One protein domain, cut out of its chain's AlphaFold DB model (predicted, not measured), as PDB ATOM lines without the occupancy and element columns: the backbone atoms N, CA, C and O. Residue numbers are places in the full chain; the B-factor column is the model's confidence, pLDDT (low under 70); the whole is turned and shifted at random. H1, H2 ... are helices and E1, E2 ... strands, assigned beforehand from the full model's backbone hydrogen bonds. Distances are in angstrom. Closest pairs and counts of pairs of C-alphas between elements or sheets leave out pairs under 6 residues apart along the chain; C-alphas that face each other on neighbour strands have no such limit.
ATOM      1  N   MET A 124     278.072 195.874 123.428       87.88
ATOM      2  CA  MET A 124     279.489 195.703 123.685       87.88
ATOM      3  C   MET A 124     280.287 196.930 123.248       87.88
ATOM      4  O   MET A 124     280.052 197.504 122.189       87.88
ATOM      5  N   LYS A 125     281.292 197.295 124.044       90.19
ATOM      6  CA  LYS A 125     282.372 198.192 123.626       90.19
ATOM      7  C   LYS A 125     283.648 197.381 123.466       90.19
ATOM      8  O   LYS A 125     284.108 196.754 124.421       90.19
ATOM      9  N   SER A 126     284.216 197.401 122.267       92.25
ATOM     10  CA  SER A 126     285.380 196.592 121.923       92.25
ATOM     11  C   SER A 126     286.563 197.469 121.536       92.25
ATOM     12  O   SER A 126     286.475 198.293 120.623       92.25
ATOM     13  N   PHE A 127     287.689 197.266 122.216       93.75
ATOM     14  CA  PHE A 127     288.914 198.025 121.998       93.75
ATOM     15  C   PHE A 127     290.106 197.102 121.777       93.75
ATOM     16  O   PHE A 127     290.236 196.052 122.407       93.75
ATOM     17  N   VAL A 128     291.014 197.521 120.901       94.31
ATOM     18  CA  VAL A 128     292.326 196.896 120.742       94.31
ATOM     19  C   VAL A 128     293.390 197.969 120.867       94.31
ATOM     20  O   VAL A 128     293.377 198.944 120.120       94.31
ATOM     21  N   ILE A 129     294.333 197.764 121.778       93.56
ATOM     22  CA  ILE A 129     295.597 198.493 121.786       93.56
ATOM     23  C   ILE A 129     296.638 197.586 121.144       93.56
ATOM     24  O   ILE A 129     296.784 196.434 121.541       93.56
ATOM     25  N   GLN A 130     297.356 198.073 120.139       93.62
ATOM     26  CA  GLN A 130     298.363 197.271 119.450       93.62
ATOM     27  C   GLN A 130     299.603 198.096 119.132       93.62
ATOM     28  O   GLN A 130     299.507 199.219 118.631       93.62
ATOM     29  N   HIS A 131     300.773 197.515 119.381       93.00
ATOM     30  CA  HIS A 131     302.036 198.126 118.998       93.00
ATOM     31  C   HIS A 131     302.178 198.164 117.465       93.00
ATOM     32  O   HIS A 131     301.946 197.166 116.779       93.00
ATOM     33  N   ALA A 132     302.625 199.286 116.893       90.75
ATOM     34  CA  ALA A 132     302.710 199.472 115.439       90.75
ATOM     35  C   ALA A 132     303.596 198.443 114.717       90.75
ATOM     36  O   ALA A 132     303.377 198.138 113.547       90.75
ATOM     37  N   LYS A 133     304.582 197.873 115.419       90.31
ATOM     38  CA  LYS A 133     305.464 196.815 114.898       90.31
ATOM     39  C   LYS A 133     305.087 195.406 115.369       90.31
ATOM     40  O   LYS A 133     305.900 194.500 115.208       90.31
ATOM     41  N   ALA A 134     303.886 195.195 115.912       89.81
ATOM     42  CA  ALA A 134     303.443 193.919 116.486       89.81
ATOM     43  C   ALA A 134     303.760 192.698 115.607       89.81
ATOM     44  O   ALA A 134     304.357 191.731 116.066       89.81
ATOM     45  N   LYS A 135     303.440 192.769 114.307       88.38
ATOM     46  CA  LYS A 135     303.695 191.673 113.358       88.38
ATOM     47  C   LYS A 135     305.182 191.337 113.207       88.38
ATOM     48  O   LYS A 135     305.509 190.176 112.986       88.38
ATOM     49  N   LYS A 136     306.070 192.336 113.271       89.06
ATOM     50  CA  LYS A 136     307.522 192.119 113.218       89.06
ATOM     51  C   LYS A 136     307.999 191.515 114.536       89.06
ATOM     52  O   LYS A 136     308.609 190.457 114.502       89.06
ATOM     53  N   ILE A 137     307.621 192.129 115.658       88.81
ATOM     54  CA  ILE A 137     307.993 191.692 117.010       88.81
ATOM     55  C   ILE A 137     307.606 190.228 117.249       88.81
ATOM     56  O   ILE A 137     308.447 189.434 117.636       88.81
ATOM     57  N   LEU A 138     306.380 189.822 116.908       87.81
ATOM     58  CA  LEU A 138     305.922 188.433 117.082       87.81
ATOM     59  C   LEU A 138     306.658 187.412 116.197       87.81
ATOM     60  O   LEU A 138     306.559 186.208 116.443       87.81
ATOM     61  N   LYS A 139     307.337 187.863 115.134       87.12
ATOM     62  CA  LYS A 139     308.152 187.006 114.262       87.12
ATOM     63  C   LYS A 139     309.586 186.898 114.761       87.12
ATOM     64  O   LYS A 139     310.133 185.803 114.756       87.12
ATOM     65  N   THR A 140     310.182 188.021 115.147       86.12
ATOM     66  CA  THR A 140     311.595 188.103 115.542       86.12
ATOM     67  C   THR A 140     311.815 187.873 117.033       86.12
ATOM     68  O   THR A 140     312.935 187.577 117.429       86.12
ATOM     69  N   LYS A 141     310.753 187.947 117.846       81.12
ATOM     70  CA  LYS A 141     310.799 187.955 119.316       81.12
ATOM     71  C   LYS A 141     311.655 189.104 119.873       81.12
ATOM     72  O   LYS A 141     312.218 188.993 120.956       81.12
ATOM     73  N   ASP A 142     311.753 190.204 119.123       80.44
ATOM     74  CA  ASP A 142     312.492 191.395 119.549       80.44
ATOM     75  C   ASP A 142     311.802 192.067 120.742       80.44
ATOM     76  O   ASP A 142     310.571 192.102 120.824       80.44
ATOM     77  N   LYS A 143     312.587 192.692 121.623       80.06
ATOM     78  CA  LYS A 143     312.047 193.555 122.678       80.06
ATOM     79  C   LYS A 143     311.379 194.798 122.085       80.06
ATOM     80  O   LYS A 143     311.794 195.313 121.038       80.06
ATOM     81  N   ILE A 144     310.361 195.313 122.768       82.31
ATOM     82  CA  ILE A 144     309.776 196.607 122.418       82.31
ATOM     83  C   ILE A 144     310.750 197.685 122.881       82.31
ATOM     84  O   ILE A 144     311.166 197.721 124.027       82.31
ATOM     85  N   THR A 145     311.158 198.544 121.954       74.62
ATOM     86  CA  THR A 145     312.178 199.581 122.184       74.62
ATOM     87  C   THR A 145     311.594 200.992 122.207       74.62
ATOM     88  O   THR A 145     312.330 201.966 122.289       74.62
ATOM     89  N   SER A 146     310.276 201.127 122.041       76.38
ATOM     90  CA  SER A 146     309.604 202.412 121.825       76.38
ATOM     91  C   SER A 146     308.158 202.316 122.300       76.38
ATOM     92  O   SER A 146     307.289 201.815 121.586       76.38
ATOM     93  N   GLU A 147     307.905 202.787 123.512       74.50
ATOM     94  CA  GLU A 147     306.605 202.672 124.179       74.50
ATOM     95  C   GLU A 147     305.536 203.636 123.638       74.50
ATOM     96  O   GLU A 147     304.360 203.493 123.947       74.50
ATOM     97  N   ASP A 148     305.903 204.603 122.797       78.56
ATOM     98  CA  ASP A 148     305.034 205.636 122.204       78.56
ATOM     99  C   ASP A 148     304.352 205.199 120.890       78.56
ATOM    100  O   ASP A 148     303.692 205.983 120.196       78.56
ATOM    101  N   LYS A 149     304.534 203.934 120.499       88.31
ATOM    102  CA  LYS A 149     304.100 203.395 119.201       88.31
ATOM    103  C   LYS A 149     302.861 202.510 119.283       88.31
ATOM    104  O   LYS A 149     302.607 201.744 118.349       88.31
ATOM    105  N   TYR A 150     302.061 202.636 120.337       93.44
ATOM    106  CA  TYR A 150     300.774 201.952 120.411       93.44
ATOM    107  C   TYR A 150     299.686 202.718 119.671       93.44
ATOM    108  O   TYR A 150     299.676 203.947 119.600       93.44
ATOM    109  N   MET A 151     298.758 201.961 119.102       93.38
ATOM    110  CA  MET A 151     297.559 202.467 118.454       93.38
ATOM    111  C   MET A 151     296.339 201.890 119.156       93.38
ATOM    112  O   MET A 151     296.263 200.679 119.355       93.38
ATOM    113  N   LEU A 152     295.398 202.765 119.503       93.69
ATOM    114  CA  LEU A 152     294.092 202.397 120.027       93.69
ATOM    115  C   LEU A 152     293.089 202.334 118.879       93.69
ATOM    116  O   LEU A 152     292.906 203.303 118.137       93.69
ATOM    117  N   TYR A 153     292.415 201.201 118.776       93.06
ATOM    118  CA  TYR A 153     291.340 200.938 117.840       93.06
ATOM    119  C   TYR A 153     290.046 200.643 118.590       93.06
ATOM    120  O   TYR A 153     290.065 199.957 119.609       93.06
ATOM    121  N   GLN A 154     288.931 201.108 118.037       90.44
ATOM    122  CA  GLN A 154     287.584 200.685 118.405       90.44
ATOM    123  C   GLN A 154     287.056 199.741 117.325       90.44
ATOM    124  O   GLN A 154     287.120 200.057 116.135       90.44
ATOM    125  N   ASN A 155     286.573 198.571 117.734       76.62
ATOM    126  CA  ASN A 155     286.143 197.499 116.838       76.62
ATOM    127  C   ASN A 155     284.613 197.443 116.716       76.62
ATOM    128  O   ASN A 155     283.994 196.420 116.993       76.62
ATOM    129  N   ASP A 156     284.003 198.529 116.241       67.06
ATOM    130  CA  ASP A 156     282.555 198.591 116.014       67.06
ATOM    131  C   ASP A 156     282.257 198.366 114.528       67.06
ATOM    132  O   ASP A 156     282.236 199.324 113.766       67.06
ATOM    133  N   PHE A 157     282.052 197.106 114.107       55.19
ATOM    134  CA  PHE A 157     281.812 196.628 112.720       55.19
ATOM    135  C   PHE A 157     282.896 196.979 111.674       55.19
ATOM    136  O   PHE A 157     283.306 196.101 110.921       55.19
ATOM    137  N   ASN A 158     283.420 198.200 111.688       64.50
ATOM    138  CA  ASN A 158     284.592 198.692 110.987       64.50
ATOM    139  C   ASN A 158     285.627 199.105 112.038       64.50
ATOM    140  O   ASN A 158     285.368 199.975 112.870       64.50
ATOM    141  N   GLN A 159     286.806 198.485 112.014       77.94
ATOM    142  CA  GLN A 159     287.894 198.864 112.911       77.94
ATOM    143  C   GLN A 159     288.265 200.333 112.667       77.94
ATOM    144  O   GLN A 159     288.806 200.683 111.618       77.94
ATOM    145  N   LYS A 160     287.999 201.198 113.647       85.56
ATOM    146  CA  LYS A 160     288.323 202.624 113.588       85.56
ATOM    147  C   LYS A 160     289.524 202.908 114.475       85.56
ATOM    148  O   LYS A 160     289.500 202.631 115.673       85.56
ATOM    149  N   LYS A 161     290.578 203.493 113.905       88.00
ATOM    150  CA  LYS A 161     291.691 204.027 114.700       88.00
ATOM    151  C   LYS A 161     291.203 205.257 115.467       88.00
ATOM    152  O   LYS A 161     290.705 206.196 114.854       88.00
ATOM    153  N   LEU A 162     291.361 205.242 116.786       85.75
ATOM    154  CA  LEU A 162     290.984 206.352 117.657       85.75
ATOM    155  C   LEU A 162     292.180 207.226 118.017       85.75
ATOM    156  O   LEU A 162     292.081 208.445 117.950       85.75
ATOM    157  N   ASN A 163     293.299 206.614 118.412       88.31
ATOM    158  CA  ASN A 163     294.435 207.355 118.954       88.31
ATOM    159  C   ASN A 163     295.770 206.620 118.726       88.31
ATOM    160  O   ASN A 163     295.796 205.426 118.409       88.31
ATOM    161  N   LYS A 164     296.887 207.338 118.875       91.44
ATOM    162  CA  LYS A 164     298.251 206.807 118.932       91.44
ATOM    163  C   LYS A 164     298.960 207.438 120.130       91.44
ATOM    164  O   LYS A 164     298.884 208.647 120.298       91.44
ATOM    165  N   GLY A 165     299.692 206.648 120.907       90.38
ATOM    166  CA  GLY A 165     300.488 207.191 122.001       90.38
ATOM    167  C   GLY A 165     301.115 206.126 122.885       90.38
ATOM    168  O   GLY A 165     301.236 204.963 122.493       90.38
ATOM    169  N   LEU A 166     301.501 206.562 124.084       90.25
ATOM    170  CA  LEU A 166     301.984 205.702 125.160       90.25
ATOM    171  C   LEU A 166     300.875 204.766 125.637       90.25
ATOM    172  O   LEU A 166     299.722 205.184 125.768       90.25
ATOM    173  N   LEU A 167     301.238 203.522 125.952       88.94
ATOM    174  CA  LEU A 167     300.294 202.504 126.416       88.94
ATOM    175  C   LEU A 167     299.444 203.002 127.596       88.94
ATOM    176  O   LEU A 167     298.218 202.967 127.518       88.94
ATOM    177  N   ASN A 168     300.081 203.552 128.633       88.88
ATOM    178  CA  ASN A 168     299.395 204.063 129.824       88.88
ATOM    179  C   ASN A 168     298.365 205.154 129.508       88.88
ATOM    180  O   ASN A 168     297.236 205.091 129.985       88.88
ATOM    181  N   ALA A 169     298.704 206.110 128.640       89.50
ATOM    182  CA  ALA A 169     297.774 207.167 128.250       89.50
ATOM    183  C   ALA A 169     296.542 206.608 127.513       89.50
ATOM    184  O   ALA A 169     295.417 207.053 127.738       89.50
ATOM    185  N   LEU A 170     296.741 205.595 126.660       91.69
ATOM    186  CA  LEU A 170     295.641 204.921 125.968       91.69
ATOM    187  C   LEU A 170     294.767 204.111 126.939       91.69
ATOM    188  O   LEU A 170     293.547 204.087 126.778       91.69
ATOM    189  N   LEU A 171     295.362 203.477 127.953       90.62
ATOM    190  CA  LEU A 171     294.627 202.744 128.987       90.62
ATOM    191  C   LEU A 171     293.765 203.678 129.845       90.62
ATOM    192  O   LEU A 171     292.594 203.368 130.073       90.62
ATOM    193  N   GLU A 172     294.288 204.838 130.250       89.88
ATOM    194  CA  GLU A 172     293.507 205.860 130.963       89.88
ATOM    195  C   GLU A 172     292.321 206.356 130.129       89.88
ATOM    196  O   GLU A 172     291.199 206.452 130.631       89.88
ATOM    197  N   GLN A 173     292.525 206.572 128.825       90.00
ATOM    198  CA  GLN A 173     291.437 206.937 127.920       90.00
ATOM    199  C   GLN A 173     290.334 205.858 127.888       90.00
ATOM    200  O   GLN A 173     289.145 206.183 127.885       90.00
ATOM    201  N   ILE A 174     290.704 204.572 127.899       90.81
ATOM    202  CA  ILE A 174     289.743 203.462 127.907       90.81
ATOM    203  C   ILE A 174     288.942 203.409 129.207       90.81
ATOM    204  O   ILE A 174     287.733 203.177 129.137       90.81
ATOM    205  N   LYS A 175     289.562 203.649 130.374       90.44
ATOM    206  CA  LYS A 175     288.881 203.593 131.684       90.44
ATOM    207  C   LYS A 175     287.611 204.449 131.717       90.44
ATOM    208  O   LYS A 175     286.599 204.008 132.261       90.44
ATOM    209  N   GLY A 176     287.630 205.620 131.073       84.44
ATOM    210  CA  GLY A 176     286.454 206.485 130.942       84.44
ATOM    211  C   GLY A 176     285.303 205.854 130.146       84.44
ATOM    212  O   GLY A 176     284.142 206.003 130.519       84.44
ATOM    213  N   TYR A 177     285.603 205.099 129.084       86.19
ATOM    214  CA  TYR A 177     284.589 204.486 128.215       86.19
ATOM    215  C   TYR A 177     283.929 203.233 128.792       86.19
ATOM    216  O   TYR A 177     282.824 202.888 128.367       86.19
ATOM    217  N   ILE A 178     284.611 202.538 129.704       88.94
ATOM    218  CA  ILE A 178     284.208 201.216 130.211       88.94
ATOM    219  C   ILE A 178     283.780 201.236 131.685       88.94
ATOM    220  O   ILE A 178     283.584 200.184 132.292       88.94
ATOM    221  N   LYS A 179     283.643 202.421 132.289       86.62
ATOM    222  CA  LYS A 179     283.227 202.563 133.688       86.62
ATOM    223  C   LYS A 179     281.863 201.897 133.916       86.62
ATOM    224  O   LYS A 179     280.884 202.257 133.269       86.62
ATOM    225  N   GLY A 180     281.809 200.944 134.849       84.00
ATOM    226  CA  GLY A 180     280.593 200.190 135.182       84.00
ATOM    227  C   GLY A 180     280.297 198.993 134.270       84.00
ATOM    228  O   GLY A 180     279.210 198.437 134.356       84.00
ATOM    229  N   TYR A 181     281.232 198.594 133.403       87.75
ATOM    230  CA  TYR A 181     281.082 197.432 132.525       87.75
ATOM    231  C   TYR A 181     281.821 196.208 133.086       87.75
ATOM    232  O   TYR A 181     282.864 196.339 133.730       87.75
ATOM    233  N   LYS A 182     281.328 195.006 132.770       87.00
ATOM    234  CA  LYS A 182     282.069 193.748 132.934       87.00
ATOM    235  C   LYS A 182     283.095 193.607 131.822       87.00
ATOM    236  O   LYS A 182     282.776 193.858 130.659       87.00
ATOM    237  N   LEU A 183     284.312 193.213 132.185       88.88
ATOM    238  CA  LEU A 183     285.462 193.240 131.288       88.88
ATOM    239  C   LEU A 183     285.997 191.841 131.008       88.88
ATOM    240  O   LEU A 183     286.169 191.030 131.918       88.88
ATOM    241  N   LEU A 184     286.362 191.627 129.749       90.75
ATOM    242  CA  LEU A 184     287.252 190.561 129.331       90.75
ATOM    243  C   LEU A 184     288.466 191.203 128.672       90.75
ATOM    244  O   LEU A 184     288.349 191.924 127.677       90.75
ATOM    245  N   ILE A 185     289.633 190.972 129.264       92.75
ATOM    246  CA  ILE A 185     290.895 191.545 128.809       92.75
ATOM    247  C   ILE A 185     291.871 190.413 128.523       92.75
ATOM    248  O   ILE A 185     292.085 189.536 129.362       92.75
ATOM    249  N   ILE A 186     292.471 190.452 127.338       93.38
ATOM    250  CA  ILE A 186     293.516 189.527 126.909       93.38
ATOM    251  C   ILE A 186     294.727 190.352 126.503       93.38
ATOM    252  O   ILE A 186     294.672 191.103 125.527       93.38
ATOM    253  N   GLN A 187     295.811 190.204 127.249       93.00
ATOM    254  CA  GLN A 187     297.113 190.780 126.934       93.00
ATOM    255  C   GLN A 187     297.974 189.716 126.253       93.00
ATOM    256  O   GLN A 187     298.013 188.568 126.690       93.00
ATOM    257  N   GLU A 188     298.640 190.096 125.170       91.69
ATOM    258  CA  GLU A 188     299.567 189.265 124.405       91.69
ATOM    259  C   GLU A 188     300.951 189.912 124.409       91.69
ATOM    260  O   GLU A 188     301.090 191.088 124.052       91.69
ATOM    261  N   THR A 189     301.970 189.134 124.771       90.38
ATOM    262  CA  THR A 189     303.361 189.594 124.810       90.38
ATOM    263  C   THR A 189     304.149 189.228 123.548       90.38
ATOM    264  O   THR A 189     303.711 188.422 122.721       90.38
ATOM    265  N   ALA A 190     305.349 189.795 123.395       88.94
ATOM    266  CA  ALA A 190     306.279 189.510 122.298       88.94
ATOM    267  C   ALA A 190     306.664 188.024 122.202       88.94
ATOM    268  O   ALA A 190     306.905 187.511 121.106       88.94
ATOM    269  N   GLU A 191     306.650 187.314 123.332       87.81
ATOM    270  CA  GLU A 191     306.921 185.877 123.421       87.81
ATOM    271  C   GLU A 191     305.695 184.997 123.128       87.81
ATOM    272  O   GLU A 191     305.784 183.773 123.232       87.81
ATOM    273  N   LYS A 192     304.553 185.589 122.742       87.06
ATOM    274  CA  LYS A 192     303.250 184.911 122.603       87.06
ATOM    275  C   LYS A 192     302.749 184.283 123.905       87.06
ATOM    276  O   LYS A 192     302.064 183.258 123.879       87.06
ATOM    277  N   LYS A 193     303.073 184.897 125.045       88.81
ATOM    278  CA  LYS A 193     302.397 184.599 126.309       88.81
ATOM    279  C   LYS A 193     301.102 185.398 126.374       88.81
ATOM    280  O   LYS A 193     301.021 186.507 125.840       88.81
ATOM    281  N   TYR A 194     300.092 184.806 127.001       90.94
ATOM    282  CA  TYR A 194     298.764 185.390 127.121       90.94
ATOM    283  C   TYR A 194     298.392 185.544 128.588       90.94
ATOM    284  O   TYR A 194     298.455 184.575 129.345       90.94
ATOM    285  N   HIS A 195     297.970 186.748 128.963       91.38
ATOM    286  CA  HIS A 195     297.472 187.056 130.298       91.38
ATOM    287  C   HIS A 195     295.989 187.415 130.213       91.38
ATOM    288  O   HIS A 195     295.569 188.198 129.356       91.38
ATOM    289  N   TYR A 196     295.194 186.815 131.096       92.19
ATOM    290  CA  TYR A 196     293.744 186.979 131.149       92.19
ATOM    291  C   TYR A 196     293.396 187.834 132.360       92.19
ATOM    292  O   TYR A 196     293.457 187.373 133.498       92.19
ATOM    293  N   LEU A 197     293.061 189.095 132.114       89.75
ATOM    294  CA  LEU A 197     292.940 190.109 133.159       89.75
ATOM    295  C   LEU A 197     291.475 190.480 133.380       89.75
ATOM    296  O   LEU A 197     290.652 190.383 132.469       89.75
ATOM    297  N   ARG A 198     291.136 190.894 134.600       82.81
ATOM    298  CA  ARG A 198     289.760 191.244 134.997       82.81
ATOM    299  C   ARG A 198     289.541 192.748 135.075       82.81
ATOM    300  O   ARG A 198     288.404 193.207 135.045       82.81
ATOM    301  N   SER A 199     290.616 193.527 135.160       85.31
ATOM    302  CA  SER A 199     290.542 194.983 135.125       85.31
ATOM    303  C   SER A 199     291.706 195.598 134.364       85.31
ATOM    304  O   SER A 199     292.785 195.017 134.273       85.31
ATOM    305  N   VAL A 200     291.494 196.812 133.856       86.31
ATOM    306  CA  VAL A 200     292.550 197.602 133.208       86.31
ATOM    307  C   VAL A 200     293.692 197.924 134.178       86.31
ATOM    308  O   VAL A 200     294.828 198.052 133.747       86.31
ATOM    309  N   ASN A 201     293.422 197.987 135.485       84.12
ATOM    310  CA  ASN A 201     294.447 198.236 136.502       84.12
ATOM    311  C   ASN A 201     295.386 197.038 136.716       84.12
ATOM    312  O   ASN A 201     296.455 197.209 137.282       84.12
ATOM    313  N   GLN A 202     294.980 195.836 136.293       83.44
ATOM    314  CA  GLN A 202     295.814 194.630 136.337       83.44
ATOM    315  C   GLN A 202     296.684 194.473 135.091       83.44
ATOM    316  O   GLN A 202     297.437 193.508 135.003       83.44
ATOM    317  N   ILE A 203     296.543 195.360 134.101       81.75
ATOM    318  CA  ILE A 203     297.445 195.371 132.956       81.75
ATOM    319  C   ILE A 203     298.790 195.840 133.486       81.75
ATOM    320  O   ILE A 203     299.019 197.033 133.671       81.75
ATOM    321  N   GLU A 204     299.663 194.876 133.747       66.69
ATOM    322  CA  GLU A 204     301.072 195.150 133.938       66.69
ATOM    323  C   GLU A 204     301.567 195.752 132.625       66.69
ATOM    324  O   GLU A 204     301.536 195.103 131.575       66.69
ATOM    325  N   THR A 205     301.966 197.023 132.652       62.91
ATOM    326  CA  THR A 205     302.716 197.607 131.545       62.91
ATOM    327  C   THR A 205     304.100 197.003 131.552       62.91
ATOM    328  O   THR A 205     305.038 197.557 132.116       62.91
ATOM    329  N   THR A 206     304.190 195.816 130.975       61.88
ATOM    330  CA  THR A 206     305.442 195.134 130.720       61.88
ATOM    331  C   THR A 206     306.018 195.631 129.398       61.88
ATOM    332  O   THR A 206     305.285 195.830 128.418       61.88
ATOM    333  N   ASP A 207     307.342 195.763 129.343       66.88
ATOM    334  CA  ASP A 207     308.118 196.182 128.163       66.88
ATOM    335  C   ASP A 207     307.976 195.229 126.955       66.88
ATOM    336  O   ASP A 207     308.606 195.410 125.915       66.88
ATOM    337  N   ASP A 208     307.174 194.172 127.066       83.75
ATOM    338  CA  ASP A 208     306.954 193.166 126.034       83.75
ATOM    339  C   ASP A 208     305.496 193.087 125.550       83.75
ATOM    340  O   ASP A 208     305.187 192.249 124.701       83.75
ATOM    341  N   THR A 209     304.596 193.957 126.018       90.00
ATOM    342  CA  THR A 209     303.180 193.939 125.613       90.00
ATOM    343  C   THR A 209     302.993 194.301 124.139       90.00
ATOM    344  O   THR A 209     303.164 195.438 123.726       90.00
ATOM    345  N   VAL A 210     302.550 193.366 123.303       91.69
ATOM    346  CA  VAL A 210     302.370 193.622 121.863       91.69
ATOM    347  C   VAL A 210     300.940 194.024 121.513       91.69
ATOM    348  O   VAL A 210     300.721 194.847 120.612       91.69
ATOM    349  N   LYS A 211     299.961 193.426 122.192       92.69
ATOM    350  CA  LYS A 211     298.540 193.638 121.928       92.69
ATOM    351  C   LYS A 211     297.737 193.484 123.213       92.69
ATOM    352  O   LYS A 211     297.972 192.567 123.989       92.69
ATOM    353  N   ILE A 212     296.746 194.345 123.390       94.00
ATOM    354  CA  ILE A 212     295.719 194.222 124.417       94.00
ATOM    355  C   ILE A 212     294.368 194.243 123.723       94.00
ATOM    356  O   ILE A 212     294.036 195.172 122.989       94.00
ATOM    357  N   SER A 213     293.603 193.193 123.955       94.31
ATOM    358  CA  SER A 213     292.257 192.988 123.454       94.31
ATOM    359  C   SER A 213     291.287 193.172 124.613       94.31
ATOM    360  O   SER A 213     291.341 192.407 125.571       94.31
ATOM    361  N   ILE A 214     290.428 194.188 124.541       93.75
ATOM    362  CA  ILE A 214     289.479 194.545 125.602       93.75
ATOM    363  C   ILE A 214     288.066 194.448 125.045       93.75
ATOM    364  O   ILE A 214     287.762 195.012 123.994       93.75
ATOM    365  N   CYS A 215     287.206 193.760 125.777       91.81
ATOM    366  CA  CYS A 215     285.772 193.746 125.567       91.81
ATOM    367  C   CYS A 215     285.078 194.167 126.864       91.81
ATOM    368  O   CYS A 215     285.427 193.679 127.937       91.81
ATOM    369  N   ALA A 216     284.115 195.080 126.761       90.44
ATOM    370  CA  ALA A 216     283.348 195.596 127.883       90.44
ATOM    371  C   ALA A 216     281.843 195.486 127.599       90.44
ATOM    372  O   ALA A 216     281.381 195.963 126.561       90.44
ATOM    373  N   VAL A 217     281.064 194.919 128.529       87.88
ATOM    374  CA  VAL A 217     279.596 194.767 128.400       87.88
ATOM    375  C   VAL A 217     278.857 195.263 129.654       87.88
ATOM    376  O   VAL A 217     279.361 195.092 130.763       87.88
ATOM    377  N   LYS A 218     277.685 195.900 129.491       75.06
ATOM    378  CA  LYS A 218     276.910 196.497 130.599       75.06
ATOM    379  C   LYS A 218     276.178 195.490 131.508       75.06
ATOM    380  O   LYS A 218     276.107 195.772 132.694       75.06
TER     381      LYS A 218
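This is residues 124 to 218 of the 226 residues of an uncharacterized protein of Lentibacillus cibarius (UniProt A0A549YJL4). One twisted sheet of six antiparallel strands makes a wall, with helix H2 running along E1 and E2 over one face and the short helix H1 over the opposite face at one end of E6 and E4. The long link of residues 198 to 208 folds over the same face as H2, while E1, E4 and E6 run nearly along the longest axis. The printed part has 95 residues with two named helices and six named strands, in the order E1 H1 E2 E3 H2 E4 E5 E6 along the chain; the sheet's order is E3 E2 E1 E6 E4 E5, and the class is mixed, helices and strands. The whole is compact, with a radius of gyration of the C-alphas of 12.6 A, and elongated in outline, 39 by 24 by 22 A.

Inner strands E1, residues 124 to 131, and E6, residues 209 to 217, are antiparallel neighbours at 173 degrees, with N 127 and O 214 at 2.9 A. E2, residues 150 to 156, is antiparallel to E1 at 154 degrees, with N 153 and O 128 at 2.8 A. E2 forms a hairpin with edge strand E3, residues 158 to 165, with N 152 and O 163 at 2.9 A. Beside E6 is E4, residues 182 to 189, antiparallel at 168 degrees, with N 184 and O 215 at 2.9 A. E4 forms a hairpin with edge strand E5, residues 194 to 197, with N 187 and O 195 at 2.9 A. H2, residues 167 to 177, is on the sheet at a height of 8.5 A, over E1 and only just over E2, where 3 of its 11 C-alphas fall. It runs along the strands, at 8 degrees to E1 on the local plane; their closest C-alphas, of Ile 129 and Leu 170, are 7.7 A apart. H1, residues 134 to 140, is on the opposite face at a height of 9.9 A, over E6 and slantwise at 50 degrees on the local plane; the closest C-alphas, of Ala 134 and Val 210, are 5.5 A apart. H1 and H2 are apart. Of the O i to N i+4 pairs, 2 of 3 in H1 and 5 of 7 in H2 are within hydrogen-bond range.

E1 begins at C-alpha 124 (279.489, 195.703, 123.685) and is 23.2 A long. E3 spans 21.1 A, E4 23.2 A and H2 15.9 A. E6 is 23.8 A long and ends at C-alpha 217 (279.596, 194.767, 128.400).

The C-alphas farthest apart, of Thr 140 and Lys 218, are 38.7 A apart. The printed part has no cut, and the link from E5 to E6, 11 residues, is long. Mean pLDDT of the printed part is 86.3; residues 156 to 158 and 204 to 207 are under 70.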